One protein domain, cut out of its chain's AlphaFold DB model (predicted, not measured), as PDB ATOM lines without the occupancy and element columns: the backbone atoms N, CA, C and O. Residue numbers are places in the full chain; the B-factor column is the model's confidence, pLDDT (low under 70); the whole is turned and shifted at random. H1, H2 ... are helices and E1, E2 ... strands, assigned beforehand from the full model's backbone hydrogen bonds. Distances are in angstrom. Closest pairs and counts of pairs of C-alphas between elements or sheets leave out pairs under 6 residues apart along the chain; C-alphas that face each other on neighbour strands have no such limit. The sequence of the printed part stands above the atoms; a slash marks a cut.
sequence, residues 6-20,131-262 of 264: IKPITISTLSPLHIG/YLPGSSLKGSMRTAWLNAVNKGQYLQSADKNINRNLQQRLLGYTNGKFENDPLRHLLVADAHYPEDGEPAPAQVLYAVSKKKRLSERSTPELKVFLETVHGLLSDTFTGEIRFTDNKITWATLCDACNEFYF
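AT A GLANCE: This is residues 6 to 20 and 131 to 262 of the 264 residues of the protein "CRISPR system Cms protein Csm5" of Gallionellales bacterium RIFOXYB12_FULL_54_9 (UniProt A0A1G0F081). A long two-strand ribbon, E1 beside E5, with short E2 added at one end, makes one wall; H1 packs on one face of that wall, over E2, H4 crosses H1, and H2 packs on H1's far end. Beyond the other end of the ribbon, a separate hairpin, E3 and E4, reaches out with a long loop, in which residues 212 to 218 stick out. The printed part has 147 residues with four named helices and five named strands, in the order E1 H1 H2 H3 E2 E3 E4 E5 H4; both sheets, E1 - E5 - E2 and E3 - E4, are antiparallel, and the class is mixed. The whole is loose, with a radius of gyration of the C-alphas of 18.5 A and spans of 50 by 42 by 28 A.

IN THESE COORDINATES: E1, residues 6 to 13, starts at C-alpha 6 (13.009, -49.059, -33.474) and is 22.5 A long. After the cut come H1, residues 134 to 150, 23.7 A; H2, residues 162 to 171, 14.0 A; and H3, residues 182 to 185. E2 is residues 186 to 188, E3 residues 203 to 207 and E4 residues 224 to 228. E5, residues 233 to 243, is 27.5 A long. H4, residues 250 to 261, is 16.3 A long and ends at C-alpha 261 (-3.379, -36.444, -22.926).

HOW THE PARTS SIT: E1 and E5 are antiparallel at 154 degrees, with N 9 and O 239 2.9 A apart, within hydrogen-bond range. E2 is the other neighbour of E5, antiparallel at 145 degrees, with N 187 and O 242 at 2.8 A. H1 is on this sheet, over E2, two layers with the helix on one face; the closest C-alphas of H1 and E2 are those of Gly 134 and Val 188, 4.8 A. H1 touches H4 with residues 141 to 148 alone, about perpendicular at 81 degrees, closest at the C-alphas of Ala 144 and Cys 257, 5.2 A. H4 only grazes the sheet, with residues 250 to 253. H1 touches H2 with residues 146 to 150 alone, about perpendicular at 82 degrees, closest at the C-alphas of Val 149 and Leu 170, 6.4 A. H3 is close to but not clearly touching H1, the closest C-alphas, of Arg 142 and Leu 183, being 7.6 A apart. The hairpin E3 and E4 is antiparallel at 142 degrees, with N 205 and O 226 at 2.9 A; both strands are apart from H1 and H4. In H1, H2 and H4 every O i to N i+4 pair is within hydrogen-bond range; H3 is too short for one.

THE WHOLE: The C-alphas of Glu 216 and Asp 245, the two farthest apart, are 53.0 A apart. Residues 21 to 130 are not printed, and C-alphas 20 and 131 are 11.0 A apart across the cut. The links H1 to H2, E2 to E3 and E3 to E4 are long. Residues 157 to 162, of which 162 belongs to H2, stand free, as do residues 212 to 218. The mean pLDDT of the printed part is 89.2; residues 157 to 160 and 217 to 222 are under 70.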
ATOM      1  N   ILE A   6      12.714 -49.151 -34.909       96.81
ATOM      2  CA  ILE A   6      13.009 -49.059 -33.474       96.81
ATOM      3  C   ILE A   6      13.062 -47.583 -33.077       96.81
ATOM      4  O   ILE A   6      13.624 -46.754 -33.800       96.81
ATOM      5  N   LYS A   7      12.448 -47.249 -31.941       97.38
ATOM      6  CA  LYS A   7      12.428 -45.912 -31.352       97.38
ATOM      7  C   LYS A   7      12.879 -45.989 -29.894       97.38
ATOM      8  O   LYS A   7      12.107 -46.494 -29.080       97.38
ATOM      9  N   PRO A   8      14.088 -45.507 -29.555       97.38
ATOM     10  CA  PRO A   8      14.437 -45.303 -28.158       97.38
ATOM     11  C   PRO A   8      13.527 -44.220 -27.573       97.38
ATOM     12  O   PRO A   8      13.170 -43.258 -28.263       97.38
ATOM     13  N   ILE A   9      13.140 -44.395 -26.316       96.94
ATOM     14  CA  ILE A   9      12.320 -43.442 -25.577       96.94
ATOM     15  C   ILE A   9      12.957 -43.140 -24.228       96.94
ATOM     16  O   ILE A   9      13.537 -44.013 -23.585       96.94
ATOM     17  N   THR A  10      12.764 -41.902 -23.800       96.56
ATOM     18  CA  THR A  10      13.124 -41.423 -22.472       96.56
ATOM     19  C   THR A  10      11.868 -40.853 -21.827       96.56
ATOM     20  O   THR A  10      11.107 -40.125 -22.469       96.56
ATOM     21  N   ILE A  11      11.608 -41.233 -20.581       95.94
ATOM     22  CA  ILE A  11      10.362 -40.949 -19.871       95.94
ATOM     23  C   ILE A  11      10.697 -40.183 -18.598       95.94
ATOM     24  O   ILE A  11      11.378 -40.697 -17.716       95.94
ATOM     25  N   SER A  12      10.162 -38.970 -18.497       95.56
ATOM     26  CA  SER A  12      10.205 -38.156 -17.280       95.56
ATOM     27  C   SER A  12       8.931 -38.365 -16.463       95.56
ATOM     28  O   SER A  12       7.824 -38.366 -17.013       95.56
ATOM     29  N   THR A  13       9.052 -38.501 -15.146       95.00
ATOM     30  CA  THR A  13       7.890 -38.548 -14.250       95.00
ATOM     31  C   THR A  13       7.498 -37.127 -13.863       95.00
ATOM     32  O   THR A  13       8.234 -36.434 -13.176       95.00
ATOM     33  N   LEU A  14       6.322 -36.653 -14.284       95.25
ATOM     34  CA  LEU A  14       5.848 -35.295 -13.947       95.25
ATOM     35  C   LEU A  14       5.087 -35.232 -12.614       95.25
ATOM     36  O   LEU A  14       4.961 -34.174 -12.004       95.25
ATOM     37  N   SER A  15       4.587 -36.372 -12.145       95.12
ATOM     38  CA  SER A  15       3.869 -36.537 -10.883       95.12
ATOM     39  C   SER A  15       4.283 -37.853 -10.228       95.12
ATOM     40  O   SER A  15       4.829 -38.711 -10.929       95.12
ATOM     41  N   PRO A  16       4.000 -38.051  -8.926       96.19
ATOM     42  CA  PRO A  16       4.193 -39.350  -8.299       96.19
ATOM     43  C   PRO A  16       3.490 -40.454  -9.092       96.19
ATOM     44  O   PRO A  16       2.337 -40.283  -9.506       96.19
ATOM     45  N   LEU A  17       4.195 -41.557  -9.325       95.62
ATOM     46  CA  LEU A  17       3.752 -42.634 -10.203       95.62
ATOM     47  C   LEU A  17       3.752 -43.963  -9.450       95.62
ATOM     48  O   LEU A  17       4.779 -44.370  -8.921       95.62
ATOM     49  N   HIS A  18       2.601 -44.633  -9.432       96.69
ATOM     50  CA  HIS A  18       2.428 -45.972  -8.876       96.69
ATOM     51  C   HIS A  18       1.892 -46.908  -9.961       96.69
ATOM     52  O   HIS A  18       0.895 -46.590 -10.616       96.69
ATOM     53  N   ILE A  19       2.530 -48.065 -10.120       96.56
ATOM     54  CA  ILE A  19       2.041 -49.173 -10.943       96.56
ATOM     55  C   ILE A  19       2.007 -50.402 -10.042       96.56
ATOM     56  O   ILE A  19       3.058 -50.925  -9.700       96.56
ATOM     57  N   GLY A  20       0.816 -50.842  -9.636       94.81
ATOM     58  CA  GLY A  20       0.678 -51.938  -8.676       94.81
ATOM     59  C   GLY A  20       1.227 -53.268  -9.195       94.81
ATOM     60  O   GLY A  20       1.095 -53.583 -10.381       94.81
ATOM     61  N   TYR A 131      10.388 -49.958 -11.897       95.31
ATOM     62  CA  TYR A 131      10.464 -49.863 -13.359       95.31
ATOM     63  C   TYR A 131       9.087 -49.580 -13.963       95.31
ATOM     64  O   TYR A 131       8.070 -49.604 -13.266       95.31
ATOM     65  N   LEU A 132       9.034 -49.275 -15.261       96.25
ATOM     66  CA  LEU A 132       7.781 -49.090 -15.991       96.25
ATOM     67  C   LEU A 132       7.523 -50.278 -16.915       96.25
ATOM     68  O   LEU A 132       8.182 -50.400 -17.946       96.25
ATOM     69  N   PRO A 133       6.525 -51.124 -16.615       97.56
ATOM     70  CA  PRO A 133       6.158 -52.213 -17.494       97.56
ATOM     71  C   PRO A 133       5.701 -51.691 -18.856       97.56
ATOM     72  O   PRO A 133       4.828 -50.818 -18.957       97.56
ATOM     73  N   GLY A 134       6.226 -52.292 -19.918       97.94
ATOM     74  CA  GLY A 134       5.838 -52.029 -21.295       97.94
ATOM     75  C   GLY A 134       4.359 -52.323 -21.529       97.94
ATOM     76  O   GLY A 134       3.723 -51.671 -22.352       97.94
ATOM     77  N   SER A 135       3.758 -53.232 -20.755       97.31
ATOM     78  CA  SER A 135       2.313 -53.489 -20.756       97.31
ATOM     79  C   SER A 135       1.496 -52.288 -20.258       97.31
ATOM     80  O   SER A 135       0.500 -51.932 -20.893       97.31
ATOM     81  N   SER A 136       1.933 -51.627 -19.184       97.44
ATOM     82  CA  SER A 136       1.310 -50.415 -18.638       97.44
ATOM     83  C   SER A 136       1.441 -49.239 -19.607       97.44
ATOM     84  O   SER A 136       0.447 -48.572 -19.908       97.44
ATOM     85  N   LEU A 137       2.636 -49.044 -20.177       97.25
ATOM     86  CA  LEU A 137       2.888 -48.042 -21.222       97.25
ATOM     87  C   LEU A 137       2.055 -48.313 -22.484       97.25
ATOM     88  O   LEU A 137       1.404 -47.422 -23.028       97.25
ATOM     89  N   LYS A 138       1.998 -49.567 -22.934       97.44
ATOM     90  CA  LYS A 138       1.184 -49.961 -24.087       97.44
ATOM     91  C   LYS A 138      -0.308 -49.790 -23.812       97.44
ATOM     92  O   LYS A 138      -1.054 -49.436 -24.724       97.44
ATOM     93  N   GLY A 139      -0.762 -50.016 -22.580       96.62
ATOM     94  CA  GLY A 139      -2.150 -49.811 -22.165       96.62
ATOM     95  C   GLY A 139      -2.589 -48.346 -22.236       96.62
ATOM     96  O   GLY A 139      -3.677 -48.054 -22.751       96.62
ATOM     97  N   SER A 140      -1.737 -47.414 -21.793       96.81
ATOM     98  CA  SER A 140      -2.010 -45.973 -21.902       96.81
ATOM     99  C   SER A 140      -2.027 -45.520 -23.367       96.81
ATOM    100  O   SER A 140      -3.000 -44.912 -23.819       96.81
ATOM    101  N   MET A 141      -1.039 -45.945 -24.161       97.12
ATOM    102  CA  MET A 141      -0.993 -45.699 -25.609       97.12
ATOM    103  C   MET A 141      -2.215 -46.268 -26.341       97.12
ATOM    104  O   MET A 141      -2.821 -45.590 -27.168       97.12
ATOM    105  N   ARG A 142      -2.635 -47.498 -26.008       96.19
ATOM    106  CA  ARG A 142      -3.838 -48.134 -26.571       96.19
ATOM    107  C   ARG A 142      -5.090 -47.313 -26.289       96.19
ATOM    108  O   ARG A 142      -5.944 -47.210 -27.163       96.19
ATOM    109  N   THR A 143      -5.205 -46.747 -25.090       95.06
ATOM    110  CA  THR A 143      -6.349 -45.905 -24.714       95.06
ATOM    111  C   THR A 143      -6.428 -44.661 -25.597       95.06
ATOM    112  O   THR A 143      -7.478 -44.406 -26.191       95.06
ATOM    113  N   ALA A 144      -5.311 -43.946 -25.760       95.75
ATOM    114  CA  ALA A 144      -5.233 -42.790 -26.651       95.75
ATOM    115  C   ALA A 144      -5.539 -43.165 -28.112       95.75
ATOM    116  O   ALA A 144      -6.351 -42.516 -28.773       95.75
ATOM    117  N   TRP A 145      -4.973 -44.277 -28.591       96.31
ATOM    118  CA  TRP A 145      -5.204 -44.777 -29.947       96.31
ATOM    119  C   TRP A 145      -6.676 -45.120 -30.210       96.31
ATOM    120  O   TRP A 145      -7.247 -44.704 -31.218       96.31
ATOM    121  N   LEU A 146      -7.326 -45.839 -29.289       94.44
ATOM    122  CA  LEU A 146      -8.755 -46.153 -29.380       94.44
ATOM    123  C   LEU A 146      -9.609 -44.881 -29.438       94.44
ATOM    124  O   LEU A 146     -10.566 -44.832 -30.213       94.44
ATOM    125  N   ASN A 147      -9.261 -43.856 -28.654       93.00
ATOM    126  CA  ASN A 147      -9.959 -42.575 -28.685       93.00
ATOM    127  C   ASN A 147      -9.827 -41.883 -30.053       93.00
ATOM    128  O   ASN A 147     -10.842 -41.491 -30.632       93.00
ATOM    129  N   ALA A 148      -8.606 -41.814 -30.595       93.69
ATOM    130  CA  ALA A 148      -8.330 -41.226 -31.907       93.69
ATOM    131  C   ALA A 148      -9.094 -41.948 -33.034       93.69
ATOM    132  O   ALA A 148      -9.736 -41.312 -33.871       93.69
ATOM    133  N   VAL A 149      -9.118 -43.286 -33.018       93.31
ATOM    134  CA  VAL A 149      -9.877 -44.084 -34.001       93.31
ATOM    135  C   VAL A 149     -11.391 -43.885 -33.850       93.31
ATOM    136  O   VAL A 149     -12.113 -43.864 -34.847       93.31
ATOM    137  N   ASN A 150     -11.891 -43.708 -32.622       92.62
ATOM    138  CA  ASN A 150     -13.316 -43.500 -32.360       92.62
ATOM    139  C   ASN A 150     -13.817 -42.097 -32.754       92.62
ATOM    140  O   ASN A 150     -15.020 -41.934 -32.945       92.62
ATOM    141  N   LYS A 151     -12.932 -41.094 -32.879       88.75
ATOM    142  CA  LYS A 151     -13.259 -39.720 -33.325       88.75
ATOM    143  C   LYS A 151     -14.436 -39.083 -32.569       88.75
ATOM    144  O   LYS A 151     -15.327 -38.487 -33.171       88.75
ATOM    145  N   GLY A 152     -14.490 -39.280 -31.251       82.31
ATOM    146  CA  GLY A 152     -15.545 -38.719 -30.398       82.31
ATOM    147  C   GLY A 152     -16.946 -39.317 -30.597       82.31
ATOM    148  O   GLY A 152     -17.916 -38.763 -30.086       82.31
ATOM    149  N   GLN A 153     -17.088 -40.440 -31.313       85.62
ATOM    150  CA  GLN A 153     -18.386 -41.100 -31.476       85.62
ATOM    151  C   GLN A 153     -18.931 -41.612 -30.136       85.62
ATOM    152  O   GLN A 153     -18.243 -42.318 -29.393       85.62
ATOM    153  N   TYR A 154     -20.194 -41.298 -29.850       81.88
ATOM    154  CA  TYR A 154     -20.884 -41.806 -28.669       81.88
ATOM    155  C   TYR A 154     -21.115 -43.318 -28.748       81.88
ATOM    156  O   TYR A 154     -21.273 -43.906 -29.822       81.88
ATOM    157  N   LEU A 155     -21.184 -43.946 -27.576       79.19
ATOM    158  CA  LEU A 155     -21.615 -45.331 -27.441       79.19
ATOM    159  C   LEU A 155     -23.070 -45.462 -27.904       79.19
ATOM    160  O   LEU A 155     -23.941 -44.738 -27.430       79.19
ATOM    161  N   GLN A 156     -23.329 -46.388 -28.826       72.06
ATOM    162  CA  GLN A 156     -24.663 -46.564 -29.416       72.06
ATOM    163  C   GLN A 156     -25.593 -47.486 -28.609       72.06
ATOM    164  O   GLN A 156     -26.774 -47.585 -28.922       72.06
ATOM    165  N   SER A 157     -25.094 -48.175 -27.580       69.25
ATOM    166  CA  SER A 157     -25.894 -49.087 -26.753       69.25
ATOM    167  C   SER A 157     -25.398 -49.114 -25.304       69.25
ATOM    168  O   SER A 157     -24.384 -48.504 -24.992       69.25
ATOM    169  N   ALA A 158     -26.122 -49.795 -24.410       66.81
ATOM    170  CA  ALA A 158     -25.755 -49.999 -23.003       66.81
ATOM    171  C   ALA A 158     -25.570 -51.500 -22.689       66.81
ATOM    172  O   ALA A 158     -26.096 -52.019 -21.706       66.81
ATOM    173  N   ASP A 159     -24.881 -52.228 -23.573       69.31
ATOM    174  CA  ASP A 159     -24.637 -53.668 -23.422       69.31
ATOM    175  C   ASP A 159     -23.577 -53.961 -22.338       69.31
ATOM    176  O   ASP A 159     -22.605 -53.225 -22.170       69.31
ATOM    177  N   LYS A 160     -23.708 -55.090 -21.632       67.31
ATOM    178  CA  LYS A 160     -22.729 -55.573 -20.642       67.31
ATOM    179  C   LYS A 160     -21.343 -55.821 -21.252       67.31
ATOM    180  O   LYS A 160     -20.344 -55.718 -20.550       67.31
ATOM    181  N   ASN A 161     -21.271 -56.120 -22.553       76.44
ATOM    182  CA  ASN A 161     -20.016 -56.371 -23.277       76.44
ATOM    183  C   ASN A 161     -19.485 -55.154 -24.053       76.44
ATOM    184  O   ASN A 161     -18.620 -55.304 -24.921       76.44
ATOM    185  N   ILE A 162     -19.983 -53.950 -23.760       81.50
ATOM    186  CA  ILE A 162     -19.745 -52.772 -24.595       81.50
ATOM    187  C   ILE A 162     -18.271 -52.442 -24.812       81.50
ATOM    188  O   ILE A 162     -17.874 -52.187 -25.944       81.50
ATOM    189  N   ASN A 163     -17.438 -52.532 -23.771       81.50
ATOM    190  CA  ASN A 163     -16.011 -52.220 -23.872       81.50
ATOM    191  C   ASN A 163     -15.291 -53.169 -24.834       81.50
ATOM    192  O   ASN A 163     -14.488 -52.738 -25.660       81.50
ATOM    193  N   ARG A 164     -15.611 -54.465 -24.762       83.56
ATOM    194  CA  ARG A 164     -15.014 -55.482 -25.629       83.56
ATOM    195  C   ARG A 164     -15.473 -55.307 -27.075       83.56
ATOM    196  O   ARG A 164     -14.642 -55.296 -27.978       83.56
ATOM    197  N   ASN A 165     -16.778 -55.133 -27.284       85.31
ATOM    198  CA  ASN A 165     -17.361 -54.961 -28.616       85.31
ATOM    199  C   ASN A 165     -16.868 -53.661 -29.275       85.31
ATOM    200  O   ASN A 165     -16.596 -53.632 -30.474       85.31
ATOM    201  N   LEU A 166     -16.698 -52.597 -28.482       86.75
ATOM    202  CA  LEU A 166     -16.143 -51.328 -28.938       86.75
ATOM    203  C   LEU A 166     -14.710 -51.495 -29.437       86.75
ATOM    204  O   LEU A 166     -14.416 -51.085 -30.556       86.75
ATOM    205  N   GLN A 167     -13.832 -52.116 -28.646       88.88
ATOM    206  CA  GLN A 167     -12.441 -52.325 -29.058       88.88
ATOM    207  C   GLN A 167     -12.340 -53.192 -30.314       88.88
ATOM    208  O   GLN A 167     -11.590 -52.850 -31.222       88.88
ATOM    209  N   GLN A 168     -13.133 -54.261 -30.406       88.50
ATOM    210  CA  GLN A 168     -13.197 -55.117 -31.596       88.50
ATOM    211  C   GLN A 168     -13.620 -54.347 -32.846       88.50
ATOM    212  O   GLN A 168     -12.989 -54.483 -33.891       88.50
ATOM    213  N   ARG A 169     -14.647 -53.495 -32.728       88.38
ATOM    214  CA  ARG A 169     -15.106 -52.625 -33.816       88.38
ATOM    215  C   ARG A 169     -14.028 -51.630 -34.237       88.38
ATOM    216  O   ARG A 169     -13.788 -51.477 -35.428       88.38
ATOM    217  N   LEU A 170     -13.412 -50.942 -33.275       90.25
ATOM    218  CA  LEU A 170     -12.439 -49.882 -33.549       90.25
ATOM    219  C   LEU A 170     -11.137 -50.433 -34.131       90.25
ATOM    220  O   LEU A 170     -10.565 -49.837 -35.034       90.25
ATOM    221  N   LEU A 171     -10.675 -51.574 -33.630       90.94
ATOM    222  CA  LEU A 171      -9.398 -52.162 -34.026       90.94
ATOM    223  C   LEU A 171      -9.539 -53.258 -35.091       90.94
ATOM    224  O   LEU A 171      -8.532 -53.767 -35.568       90.94
ATOM    225  N   GLY A 172     -10.766 -53.620 -35.474       86.94
ATOM    226  CA  GLY A 172     -11.035 -54.555 -36.567       86.94
ATOM    227  C   GLY A 172     -10.654 -56.010 -36.277       86.94
ATOM    228  O   GLY A 172     -10.297 -56.732 -37.204       86.94
ATOM    229  N   TYR A 173     -10.728 -56.458 -35.018       87.50
ATOM    230  CA  TYR A 173     -10.418 -57.842 -34.629       87.50
ATOM    231  C   TYR A 173     -11.601 -58.531 -33.936       87.50
ATOM    232  O   TYR A 173     -12.538 -57.890 -33.468       87.50
ATOM    233  N   THR A 174     -11.562 -59.861 -33.856       84.06
ATOM    234  CA  THR A 174     -12.563 -60.683 -33.151       84.06
ATOM    235  C   THR A 174     -11.976 -61.231 -31.852       84.06
ATOM    236  O   THR A 174     -10.773 -61.476 -31.777       84.06
ATOM    237  N   ASN A 175     -12.803 -61.464 -30.824       76.94
ATOM    238  CA  ASN A 175     -12.329 -62.084 -29.581       76.94
ATOM    239  C   ASN A 175     -11.615 -63.412 -29.861       76.94
ATOM    240  O   ASN A 175     -12.115 -64.214 -30.647       76.94
ATOM    241  N   GLY A 176     -10.480 -63.653 -29.208       77.31
ATOM    242  CA  GLY A 176      -9.685 -64.865 -29.424       77.31
ATOM    243  C   GLY A 176      -8.890 -64.884 -30.734       77.31
ATOM    244  O   GLY A 176      -8.091 -65.791 -30.915       77.31
ATOM    245  N   LYS A 177      -9.061 -63.876 -31.604       86.25
ATOM    246  CA  LYS A 177      -8.250 -63.650 -32.807       86.25
ATOM    247  C   LYS A 177      -7.344 -62.431 -32.646       86.25
ATOM    248  O   LYS A 177      -7.420 -61.467 -33.416       86.25
ATOM    249  N   PHE A 178      -6.546 -62.430 -31.580       82.38
ATOM    250  CA  PHE A 178      -5.655 -61.317 -31.227       82.38
ATOM    251  C   PHE A 178      -4.543 -61.092 -32.259       82.38
ATOM    252  O   PHE A 178      -3.991 -60.000 -32.343       82.38
ATOM    253  N   GLU A 179      -4.268 -62.081 -33.110       85.56
ATOM    254  CA  GLU A 179      -3.410 -61.950 -34.283       85.56
ATOM    255  C   GLU A 179      -3.905 -60.899 -35.293       85.56
ATOM    256  O   GLU A 179      -3.122 -60.448 -36.128       85.56
ATOM    257  N   ASN A 180      -5.170 -60.478 -35.210       87.75
ATOM    258  CA  ASN A 180      -5.723 -59.418 -36.053       87.75
ATOM    259  C   ASN A 180      -5.715 -58.036 -35.378       87.75
ATOM    260  O   ASN A 180      -6.043 -57.053 -36.036       87.75
ATOM    261  N   ASP A 181      -5.348 -57.933 -34.094       92.00
ATOM    262  CA  ASP A 181      -5.232 -56.636 -33.418       92.00
ATOM    263  C   ASP A 181      -4.009 -55.876 -33.971       92.00
ATOM    264  O   ASP A 181      -2.889 -56.378 -33.849       92.00
ATOM    265  N   PRO A 182      -4.164 -54.673 -34.555       92.19
ATOM    266  CA  PRO A 182      -3.051 -53.919 -35.129       92.19
ATOM    267  C   PRO A 182      -1.981 -53.548 -34.093       92.19
ATOM    268  O   PRO A 182      -0.802 -53.470 -34.436       92.19
ATOM    269  N   LEU A 183      -2.335 -53.408 -32.807       94.00
ATOM    270  CA  LEU A 183      -1.357 -53.146 -31.748       94.00
ATOM    271  C   LEU A 183      -0.458 -54.354 -31.450       94.00
ATOM    272  O   LEU A 183       0.489 -54.218 -30.673       94.00
ATOM    273  N   ARG A 184      -0.675 -55.529 -32.058       93.31
ATOM    274  CA  ARG A 184       0.307 -56.627 -32.006       93.31
ATOM    275  C   ARG A 184       1.649 -56.237 -32.628       93.31
ATOM    276  O   ARG A 184       2.669 -56.798 -32.248       93.31
ATOM    277  N   HIS A 185       1.634 -55.282 -33.561       94.75
ATOM    278  CA  HIS A 185       2.825 -54.801 -34.253       94.75
ATOM    279  C   HIS A 185       3.549 -53.679 -33.502       94.75
ATOM    280  O   HIS A 185       4.662 -53.325 -33.883       94.75
ATOM    281  N   LEU A 186       2.950 -53.173 -32.419       96.56
ATOM    282  CA  LEU A 186       3.542 -52.223 -31.483       96.56
ATOM    283  C   LEU A 186       4.121 -52.983 -30.283       96.56
ATOM    284  O   LEU A 186       3.383 -53.405 -29.387       96.56
ATOM    285  N   LEU A 187       5.432 -53.183 -30.257       97.31
ATOM    286  CA  LEU A 187       6.141 -53.813 -29.146       97.31
ATOM    287  C   LEU A 187       6.715 -52.712 -28.256       97.31
ATOM    288  O   LEU A 187       7.437 -51.850 -28.743       97.31
ATOM    289  N   VAL A 188       6.381 -52.730 -26.971       98.12
ATOM    290  CA  VAL A 188       6.856 -51.745 -25.993       98.12
ATOM    291  C   VAL A 188       7.664 -52.517 -24.964       98.12
ATOM    292  O   VAL A 188       7.119 -53.435 -24.348       98.12
ATOM    293  N   ALA A 189       8.951 -52.200 -24.846       97.94
ATOM    294  CA  ALA A 189       9.810 -52.795 -23.833       97.94
ATOM    295  C   ALA A 189       9.473 -52.235 -22.446       97.94
ATOM    296  O   ALA A 189       8.938 -51.128 -22.325       97.94
ATOM    297  N   ASP A 190       9.802 -53.003 -21.412       97.56
ATOM    298  CA  ASP A 190       9.866 -52.470 -20.056       97.56
ATOM    299  C   ASP A 190      10.936 -51.367 -20.022       97.56
ATOM    300  O   ASP A 190      11.999 -51.502 -20.632       97.56
ATOM    301  N   ALA A 191      10.621 -50.246 -19.377       96.94
ATOM    302  CA  ALA A 191      11.533 -49.121 -19.244       96.94
ATOM    303  C   ALA A 191      12.123 -49.094 -17.834       96.94
ATOM    304  O   ALA A 191      11.399 -49.189 -16.840       96.94
ATOM    305  N   HIS A 192      13.439 -48.943 -17.761       95.56
ATOM    306  CA  HIS A 192      14.230 -49.014 -16.537       95.56
ATOM    307  C   HIS A 192      14.985 -47.704 -16.326       95.56
ATOM    308  O   HIS A 192      15.097 -46.893 -17.249       95.56
ATOM    309  N   TYR A 193      15.498 -47.485 -15.117       94.00
ATOM    310  CA  TYR A 193      16.446 -46.398 -14.889       94.00
ATOM    311  C   TYR A 193      17.641 -46.517 -15.858       94.00
ATOM    312  O   TYR A 193      17.996 -47.638 -16.234       94.00
ATOM    313  N   PRO A 194      18.233 -45.395 -16.310       91.81
ATOM    314  CA  PRO A 194      19.449 -45.431 -17.122       91.81
ATOM    315  C   PRO A 194      20.547 -46.265 -16.444       91.81
ATOM    316  O   PRO A 194      20.718 -46.148 -15.236       91.81
ATOM    317  N   GLU A 195      21.312 -47.060 -17.204       83.69
ATOM    318  CA  GLU A 195      22.348 -47.960 -16.647       83.69
ATOM    319  C   GLU A 195      23.396 -47.227 -15.794       83.69
ATOM    320  O   GLU A 195      23.851 -47.748 -14.779       83.69
ATOM    321  N   ASP A 196      23.740 -45.997 -16.183       83.00
ATOM    322  CA  ASP A 196      24.711 -45.153 -15.479       83.00
ATOM    323  C   ASP A 196      24.079 -44.301 -14.357       83.00
ATOM    324  O   ASP A 196      24.765 -43.503 -13.714       83.00
ATOM    325  N   GLY A 197      22.760 -44.397 -14.155       74.69
ATOM    326  CA  GLY A 197      22.008 -43.587 -13.202       74.69
ATOM    327  C   GLY A 197      21.683 -44.347 -11.921       74.69
ATOM    328  O   GLY A 197      21.201 -45.475 -11.963       74.69
ATOM    329  N   GLU A 198      21.867 -43.708 -10.766       81.00
ATOM    330  CA  GLU A 198      21.319 -44.231  -9.513       81.00
ATOM    331  C   GLU A 198      19.795 -44.019  -9.486       81.00
ATOM    332  O   GLU A 198      19.336 -42.878  -9.641       81.00
ATOM    333  N   PRO A 199      18.990 -45.079  -9.283       84.25
ATOM    334  CA  PRO A 199      17.553 -44.942  -9.110       84.25
ATOM    335  C   PRO A 199      17.231 -43.995  -7.957       84.25
ATOM    336  O   PRO A 199      17.717 -44.168  -6.837       84.25
ATOM    337  N   ALA A 200      16.360 -43.017  -8.206       80.56
ATOM    338  CA  ALA A 200      15.809 -42.227  -7.116       80.56
ATOM    339  C   ALA A 200      15.038 -43.160  -6.161       80.56
ATOM    340  O   ALA A 200      14.292 -44.028  -6.638       80.56
ATOM    341  N   PRO A 201      15.183 -42.997  -4.832       81.62
ATOM    342  CA  PRO A 201      14.426 -43.801  -3.883       81.62
ATOM    343  C   PRO A 201      12.928 -43.597  -4.118       81.62
ATOM    344  O   PRO A 201      12.495 -42.511  -4.492       81.62
ATOM    345  N   ALA A 202      12.125 -44.641  -3.928       93.38
ATOM    346  CA  ALA A 202      10.674 -44.501  -3.953       93.38
ATOM    347  C   ALA A 202      10.175 -43.807  -2.672       93.38
ATOM    348  O   ALA A 202      10.866 -43.774  -1.650       93.38
ATOM    349  N   GLN A 203       8.940 -43.309  -2.707       96.12
ATOM    350  CA  GLN A 203       8.272 -42.706  -1.553       96.12
ATOM    351  C   GLN A 203       6.873 -43.274  -1.327       96.12
ATOM    352  O   GLN A 203       6.136 -43.565  -2.270       96.12
ATOM    353  N   VAL A 204       6.458 -43.333  -0.068       97.00
ATOM    354  CA  VAL A 204       5.108 -43.689   0.357       97.00
ATOM    355  C   VAL A 204       4.264 -42.427   0.523       97.00
ATOM    356  O   VAL A 204       4.581 -41.554   1.340       97.00
ATOM    357  N   LEU A 205       3.152 -42.363  -0.213       95.12
ATOM    358  CA  LEU A 205       2.174 -41.272  -0.192       95.12
ATOM    359  C   LEU A 205       0.753 -41.772   0.116       95.12
ATOM    360  O   LEU A 205       0.447 -42.960   0.001       95.12
ATOM    361  N   TYR A 206      -0.141 -40.839   0.465       91.06
ATOM    362  CA  TYR A 206      -1.584 -41.089   0.502       91.06
ATOM    363  C   TYR A 206      -2.188 -40.960  -0.899       91.06
ATOM    364  O   TYR A 206      -1.995 -39.940  -1.567       91.06
ATOM    365  N   ALA A 207      -3.014 -41.925  -1.300       88.06
ATOM    366  CA  ALA A 207      -3.934 -41.710  -2.408       88.06
ATOM    367  C   ALA A 207      -5.111 -40.849  -1.923       88.06
ATOM    368  O   ALA A 207      -5.819 -41.221  -0.988       88.06
ATOM    369  N   VAL A 208      -5.325 -39.698  -2.564       83.75
ATOM    370  CA  VAL A 208      -6.403 -38.765  -2.207       83.75
ATOM    371  C   VAL A 208      -7.427 -38.712  -3.332       83.75
ATOM    372  O   VAL A 208      -7.092 -38.434  -4.485       83.75
ATOM    373  N   SER A 209      -8.697 -38.935  -2.995       81.31
ATOM    374  CA  SER A 209      -9.796 -38.928  -3.963       81.31
ATOM    375  C   SER A 209     -10.485 -37.569  -4.008       81.31
ATOM    376  O   SER A 209     -11.400 -37.280  -3.243       81.31
ATOM    377  N   LYS A 210     -10.110 -36.719  -4.966       77.44
ATOM    378  CA  LYS A 210     -10.773 -35.416  -5.135       77.44
ATOM    379  C   LYS A 210     -12.034 -35.530  -5.992       77.44
ATOM    380  O   LYS A 210     -11.999 -35.983  -7.135       77.44
ATOM    381  N   LYS A 211     -13.168 -35.059  -5.460       76.56
ATOM    382  CA  LYS A 211     -14.425 -34.957  -6.220       76.56
ATOM    383  C   LYS A 211     -14.290 -33.917  -7.334       76.56
ATOM    384  O   LYS A 211     -13.818 -32.810  -7.103       76.56
ATOM    385  N   LYS A 212     -14.818 -34.240  -8.521       74.62
ATOM    386  CA  LYS A 212     -14.898 -33.301  -9.660       74.62
ATOM    387  C   LYS A 212     -15.825 -32.105  -9.404       74.62
ATOM    388  O   LYS A 212     -15.682 -31.077 -10.052       74.62
ATOM    389  N   ARG A 213     -16.801 -32.242  -8.499       78.44
ATOM    390  CA  ARG A 213     -17.714 -31.168  -8.081       78.44
ATOM    391  C   ARG A 213     -17.631 -30.996  -6.572       78.44
ATOM    392  O   ARG A 213     -17.648 -31.991  -5.844       78.44
ATOM    393  N   LEU A 214     -17.566 -29.745  -6.126       71.69
ATOM    394  CA  LEU A 214     -17.603 -29.395  -4.709       71.69
ATOM    395  C   LEU A 214     -18.909 -29.917  -4.094       71.69
ATOM    396  O   LEU A 214     -19.990 -29.756  -4.658       71.69
ATOM    397  N   SER A 215     -18.797 -30.598  -2.960       71.69
ATOM    398  CA  SER A 215     -19.924 -31.144  -2.211       71.69
ATOM    399  C   SER A 215     -19.603 -31.029  -0.730       71.69
ATOM    400  O   SER A 215     -18.532 -31.457  -0.310       71.69
ATOM    401  N   GLU A 216     -20.540 -30.497   0.053       70.12
ATOM    402  CA  GLU A 216     -20.392 -30.328   1.507       70.12
ATOM    403  C   GLU A 216     -20.431 -31.655   2.281       70.12
ATOM    404  O   GLU A 216     -20.057 -31.715   3.449       70.12
ATOM    405  N   ARG A 217     -20.862 -32.755   1.646       65.56
ATOM    406  CA  ARG A 217     -20.868 -34.077   2.283       65.56
ATOM    407  C   ARG A 217     -19.454 -34.659   2.308       65.56
ATOM    408  O   ARG A 217     -18.938 -35.066   1.258       65.56
ATOM    409  N   SER A 218     -18.873 -34.761   3.506       58.22
ATOM    410  CA  SER A 218     -17.647 -35.526   3.750       58.22
ATOM    411  C   SER A 218     -17.891 -36.991   3.405       58.22
ATOM    412  O   SER A 218     -18.780 -37.629   3.970       58.22
ATOM    413  N   THR A 219     -17.127 -37.533   2.465       57.50
ATOM    414  CA  THR A 219     -17.135 -38.973   2.208       57.50
ATOM    415  C   THR A 219     -16.026 -39.584   3.059       57.50
ATOM    416  O   THR A 219     -14.932 -39.021   3.057       57.50
ATOM    417  N   PRO A 220     -16.271 -40.669   3.814       57.41
ATOM    418  CA  PRO A 220     -15.182 -41.371   4.476       57.41
ATOM    419  C   PRO A 220     -14.215 -41.867   3.396       57.41
ATOM    420  O   PRO A 220     -14.574 -42.710   2.575       57.41
ATOM    421  N   GLU A 221     -13.017 -41.288   3.352       64.00
ATOM    422  CA  GLU A 221     -11.953 -41.754   2.471       64.00
ATOM    423  C   GLU A 221     -11.265 -42.946   3.132       64.00
ATOM    424  O   GLU A 221     -10.764 -42.859   4.258       64.00
ATOM    425  N   LEU A 222     -11.256 -44.079   2.430       66.94
ATOM    426  CA  LEU A 222     -10.370 -45.182   2.769       66.94
ATOM    427  C   LEU A 222      -8.942 -44.700   2.528       66.94
ATOM    428  O   LEU A 222      -8.585 -44.334   1.409       66.94
ATOM    429  N   LYS A 223      -8.139 -44.672   3.592       77.44
ATOM    430  CA  LYS A 223      -6.719 -44.349   3.487       77.44
ATOM    431  C   LYS A 223      -6.027 -45.469   2.724       77.44
ATOM    432  O   LYS A 223      -5.923 -46.580   3.237       77.44
ATOM    433  N   VAL A 224      -5.559 -45.158   1.524       88.31
ATOM    434  CA  VAL A 224      -4.714 -46.046   0.727       88.31
ATOM    435  C   VAL A 224      -3.308 -45.466   0.736       88.31
ATOM    436  O   VAL A 224      -3.122 -44.287   0.424       88.31
ATOM    437  N   PHE A 225      -2.338 -46.285   1.131       92.69
ATOM    438  CA  PHE A 225      -0.925 -45.934   1.125       92.69
ATOM    439  C   PHE A 225      -0.281 -46.571  -0.099       92.69
ATOM    440  O   PHE A 225      -0.425 -47.774  -0.307       92.69
ATOM    441  N   LEU A 226       0.404 -45.769  -0.907       95.75
ATOM    442  CA  LEU A 226       1.028 -46.222  -2.145       95.75
ATOM    443  C   LEU A 226       2.507 -45.878  -2.120       95.75
ATOM    444  O   LEU A 226       2.865 -44.723  -1.887       95.75
ATOM    445  N   GLU A 227       3.345 -46.861  -2.411       97.38
ATOM    446  CA  GLU A 227       4.701 -46.607  -2.874       97.38
ATOM    447  C   GLU A 227       4.651 -46.013  -4.284       97.38
ATOM    448  O   GLU A 227       3.924 -46.489  -5.155       97.38
ATOM    449  N   THR A 228       5.413 -44.955  -4.512       97.06
ATOM    450  CA  THR A 228       5.439 -44.215  -5.770       97.06
ATOM    451  C   THR A 228       6.869 -43.863  -6.142       97.06
ATOM    452  O   THR A 228       7.675 -43.505  -5.283       97.06
ATOM    453  N   VAL A 229       7.165 -43.877  -7.438       95.75
ATOM    454  CA  VAL A 229       8.314 -43.143  -7.980       95.75
ATOM    455  C   VAL A 229       8.034 -41.650  -7.813       95.75
ATOM    456  O   VAL A 229       6.890 -41.211  -7.986       95.75
ATOM    457  N   HIS A 230       9.054 -40.859  -7.477       94.06
ATOM    458  CA  HIS A 230       8.898 -39.413  -7.330       94.06
ATOM    459  C   HIS A 230       8.445 -38.755  -8.639       94.06
ATOM    460  O   HIS A 230       8.780 -39.186  -9.743       94.06
ATOM    461  N   GLY A 231       7.676 -37.677  -8.496       93.50
ATOM    462  CA  GLY A 231       7.396 -36.767  -9.599       93.50
ATOM    463  C   GLY A 231       8.508 -35.739  -9.780       93.50
ATOM    464  O   GLY A 231       9.340 -35.549  -8.898       93.50
ATOM    465  N   LEU A 232       8.444 -35.028 -10.902       93.56
ATOM    466  CA  LEU A 232       9.398 -34.006 -11.332       93.56
ATOM    467  C   LEU A 232      10.828 -34.532 -11.529       93.56
ATOM    468  O   LEU A 232      11.784 -33.779 -11.355       93.56
ATOM    469  N   LEU A 233      10.973 -35.801 -11.915       92.38
ATOM    470  CA  LEU A 233      12.258 -36.362 -12.317       92.38
ATOM    471  C   LEU A 233      12.356 -36.339 -13.845       92.38
ATOM    472  O   LEU A 233      11.463 -36.821 -14.548       92.38
ATOM    473  N   SER A 234      13.424 -35.729 -14.354       93.06
ATOM    474  CA  SER A 234      13.762 -35.748 -15.775       93.06
ATOM    475  C   SER A 234      14.453 -37.054 -16.126       93.06
ATOM    476  O   SER A 234      15.290 -37.525 -15.359       93.06
ATOM    477  N   ASP A 235      14.142 -37.588 -17.302       93.25
ATOM    478  CA  ASP A 235      14.816 -38.755 -17.874       93.25
ATOM    479  C   ASP A 235      14.870 -39.973 -16.934       93.25
ATOM    480  O   ASP A 235      15.807 -40.765 -16.962       93.25
ATOM    481  N   THR A 236      13.826 -40.123 -16.110       94.50
ATOM    482  CA  THR A 236      13.700 -41.144 -15.064       94.50
ATOM    483  C   THR A 236      13.870 -42.558 -15.601       94.50
ATOM    484  O   THR A 236      14.533 -43.375 -14.973       94.50
ATOM    485  N   PHE A 237      13.255 -42.854 -16.749       96.06
ATOM    486  CA  PHE A 237      13.313 -44.175 -17.364       96.06
ATOM    487  C   PHE A 237      13.725 -44.091 -18.826       96.06
ATOM    488  O   PHE A 237      13.331 -43.176 -19.552       96.06
ATOM    489  N   THR A 238      14.444 -45.108 -19.277       96.69
ATOM    490  CA  THR A 238      14.792 -45.340 -20.676       96.69
ATOM    491  C   THR A 238      14.214 -46.670 -21.128       96.69
ATOM    492  O   THR A 238      14.097 -47.618 -20.354       96.69
ATOM    493  N   GLY A 239      13.802 -46.731 -22.387       96.44
ATOM    494  CA  GLY A 239      13.252 -47.939 -22.980       96.44
ATOM    495  C   GLY A 239      13.189 -47.825 -24.492       96.44
ATOM    496  O   GLY A 239      13.769 -46.925 -25.103       96.44
ATOM    497  N   GLU A 240      12.441 -48.724 -25.116       97.75
ATOM    498  CA  GLU A 240      12.275 -48.722 -26.563       97.75
ATOM    499  C   GLU A 240      10.876 -49.158 -26.995       97.75
ATOM    500  O   GLU A 240      10.183 -49.939 -26.337       97.75
ATOM    501  N   ILE A 241      10.482 -48.663 -28.164       98.19
ATOM    502  CA  ILE A 241       9.271 -49.064 -28.866       98.19
ATOM    503  C   ILE A 241       9.674 -49.565 -30.247       98.19
ATOM    504  O   ILE A 241      10.373 -48.879 -30.996       98.19
ATOM    505  N   ARG A 242       9.215 -50.764 -30.604       97.69
ATOM    506  CA  ARG A 242       9.470 -51.386 -31.904       97.69
ATOM    507  C   ARG A 242       8.168 -51.539 -32.681       97.69
ATOM    508  O   ARG A 242       7.176 -52.046 -32.161       97.69
ATOM    509  N   PHE A 243       8.197 -51.134 -33.943       97.12
ATOM    510  CA  PHE A 243       7.103 -51.265 -34.898       97.12
ATOM    511  C   PHE A 243       7.477 -52.336 -35.920       97.12
ATOM    512  O   PHE A 243       8.496 -52.205 -36.599       97.12
ATOM    513  N   THR A 244       6.673 -53.394 -36.016       95.38
ATOM    514  CA  THR A 244       6.894 -54.512 -36.959       95.38
ATOM    515  C   THR A 244       6.011 -54.435 -38.206       95.38
ATOM    516  O   THR A 244       6.094 -55.284 -39.090       95.38
ATOM    517  N   ASP A 245       5.170 -53.406 -38.298       92.50
ATOM    518  CA  ASP A 245       4.430 -53.035 -39.500       92.50
ATOM    519  C   ASP A 245       4.316 -51.506 -39.617       92.50
ATOM    520  O   ASP A 245       4.805 -50.764 -38.764       92.50
ATOM    521  N   ASN A 246       3.679 -51.033 -40.688       91.50
ATOM    522  CA  ASN A 246       3.478 -49.612 -40.963       91.50
ATOM    523  C   ASN A 246       2.029 -49.134 -40.750       91.50
ATOM    524  O   ASN A 246       1.698 -48.028 -41.179       91.50
ATOM    525  N   LYS A 247       1.154 -49.936 -40.122       89.44
ATOM    526  CA  LYS A 247      -0.247 -49.536 -39.871       89.44
ATOM    527  C   LYS A 247      -0.341 -48.496 -38.763       89.44
ATOM    528  O   LYS A 247      -1.187 -47.608 -38.817       89.44
ATOM    529  N   ILE A 248       0.527 -48.626 -37.765       93.56
ATOM    530  CA  ILE A 248       0.730 -47.644 -36.706       93.56
ATOM    531  C   ILE A 248       2.168 -47.166 -36.855       93.56
ATOM    532  O   ILE A 248       3.100 -47.953 -36.743       93.56
ATOM    533  N   THR A 249       2.353 -45.882 -37.134       95.00
ATOM    534  CA  THR A 249       3.686 -45.271 -37.208       95.00
ATOM    535  C   THR A 249       3.989 -44.509 -35.924       95.00
ATOM    536  O   THR A 249       3.071 -44.119 -35.199       95.00
ATOM    537  N   TRP A 250       5.273 -44.231 -35.676       95.81
ATOM    538  CA  TRP A 250       5.697 -43.352 -34.582       95.81
ATOM    539  C   TRP A 250       4.932 -42.021 -34.576       95.81
ATOM    540  O   TRP A 250       4.362 -41.653 -33.556       95.81
ATOM    541  N   ALA A 251       4.853 -41.349 -35.730       96.38
ATOM    542  CA  ALA A 251       4.186 -40.053 -35.853       96.38
ATOM    543  C   ALA A 251       2.699 -40.140 -35.480       96.38
ATOM    544  O   ALA A 251       2.245 -39.436 -34.587       96.38
ATOM    545  N   THR A 252       1.967 -41.089 -36.074       96.50
ATOM    546  CA  THR A 252       0.532 -41.266 -35.792       96.50
ATOM    547  C   THR A 252       0.250 -41.651 -34.338       96.50
ATOM    548  O   THR A 252      -0.800 -41.306 -33.806       96.50
ATOM    549  N   LEU A 253       1.168 -42.382 -33.692       96.88
ATOM    550  CA  LEU A 253       1.035 -42.735 -32.281       96.88
ATOM    551  C   LEU A 253       1.256 -41.510 -31.384       96.88
ATOM    552  O   LEU A 253       0.471 -41.292 -30.464       96.88
ATOM    553  N   CYS A 254       2.278 -40.696 -31.675       96.25
ATOM    554  CA  CYS A 254       2.516 -39.431 -30.984       96.25
ATOM    555  C   CYS A 254       1.315 -38.489 -31.104       96.25
ATOM    556  O   CYS A 254       0.878 -37.955 -30.089       96.25
ATOM    557  N   ASP A 255       0.754 -38.337 -32.305       96.25
ATOM    558  CA  ASP A 255      -0.415 -37.487 -32.540       96.25
ATOM    559  C   ASP A 255      -1.609 -37.938 -31.686       96.25
ATOM    560  O   ASP A 255      -2.187 -37.132 -30.959       96.25
ATOM    561  N   ALA A 256      -1.919 -39.242 -31.684       96.06
ATOM    562  CA  ALA A 256      -3.006 -39.799 -30.878       96.06
ATOM    563  C   ALA A 256      -2.789 -39.591 -29.367       96.06
ATOM    564  O   ALA A 256      -3.727 -39.244 -28.645       96.06
ATOM    565  N   CYS A 257      -1.563 -39.800 -28.872       96.31
ATOM    566  CA  CYS A 257      -1.220 -39.571 -27.470       96.31
ATOM    567  C   CYS A 257      -1.319 -38.091 -27.082       96.31
ATOM    568  O   CYS A 257      -1.883 -37.786 -26.031       96.31
ATOM    569  N   ASN A 258      -0.815 -37.186 -27.923       95.56
ATOM    570  CA  ASN A 258      -0.855 -35.749 -27.669       95.56
ATOM    571  C   ASN A 258      -2.291 -35.224 -27.671       95.56
ATOM    572  O   ASN A 258      -2.682 -34.555 -26.721       95.56
ATOM    573  N   GLU A 259      -3.103 -35.591 -28.666       94.25
ATOM    574  CA  GLU A 259      -4.513 -35.186 -28.737       94.25
ATOM    575  C   GLU A 259      -5.310 -35.652 -27.507       94.25
ATOM    576  O   GLU A 259      -6.189 -34.943 -27.018       94.25
ATOM    577  N   PHE A 260      -4.999 -36.842 -26.981       95.12
ATOM    578  CA  PHE A 260      -5.719 -37.407 -25.842       95.12
ATOM    579  C   PHE A 260      -5.259 -36.862 -24.481       95.12
ATOM    580  O   PHE A 260      -6.097 -36.552 -23.633       95.12
ATOM    581  N   TYR A 261      -3.945 -36.789 -24.240       93.88
ATOM    582  CA  TYR A 261      -3.379 -36.444 -22.926       93.88
ATOM    583  C   TYR A 261      -3.025 -34.963 -22.764       93.88
ATOM    584  O   TYR A 261      -2.957 -34.487 -21.632       93.88
ATOM    585  N   PHE A 262      -2.852 -34.234 -23.868       88.75
ATOM    586  CA  PHE A 262      -2.646 -32.786 -23.892       88.75
ATOM    587  C   PHE A 262      -3.780 -32.108 -24.674       88.75
ATOM    588  O   PHE A 262      -3.532 -31.527 -25.733       88.75
TER     589      PHE A 262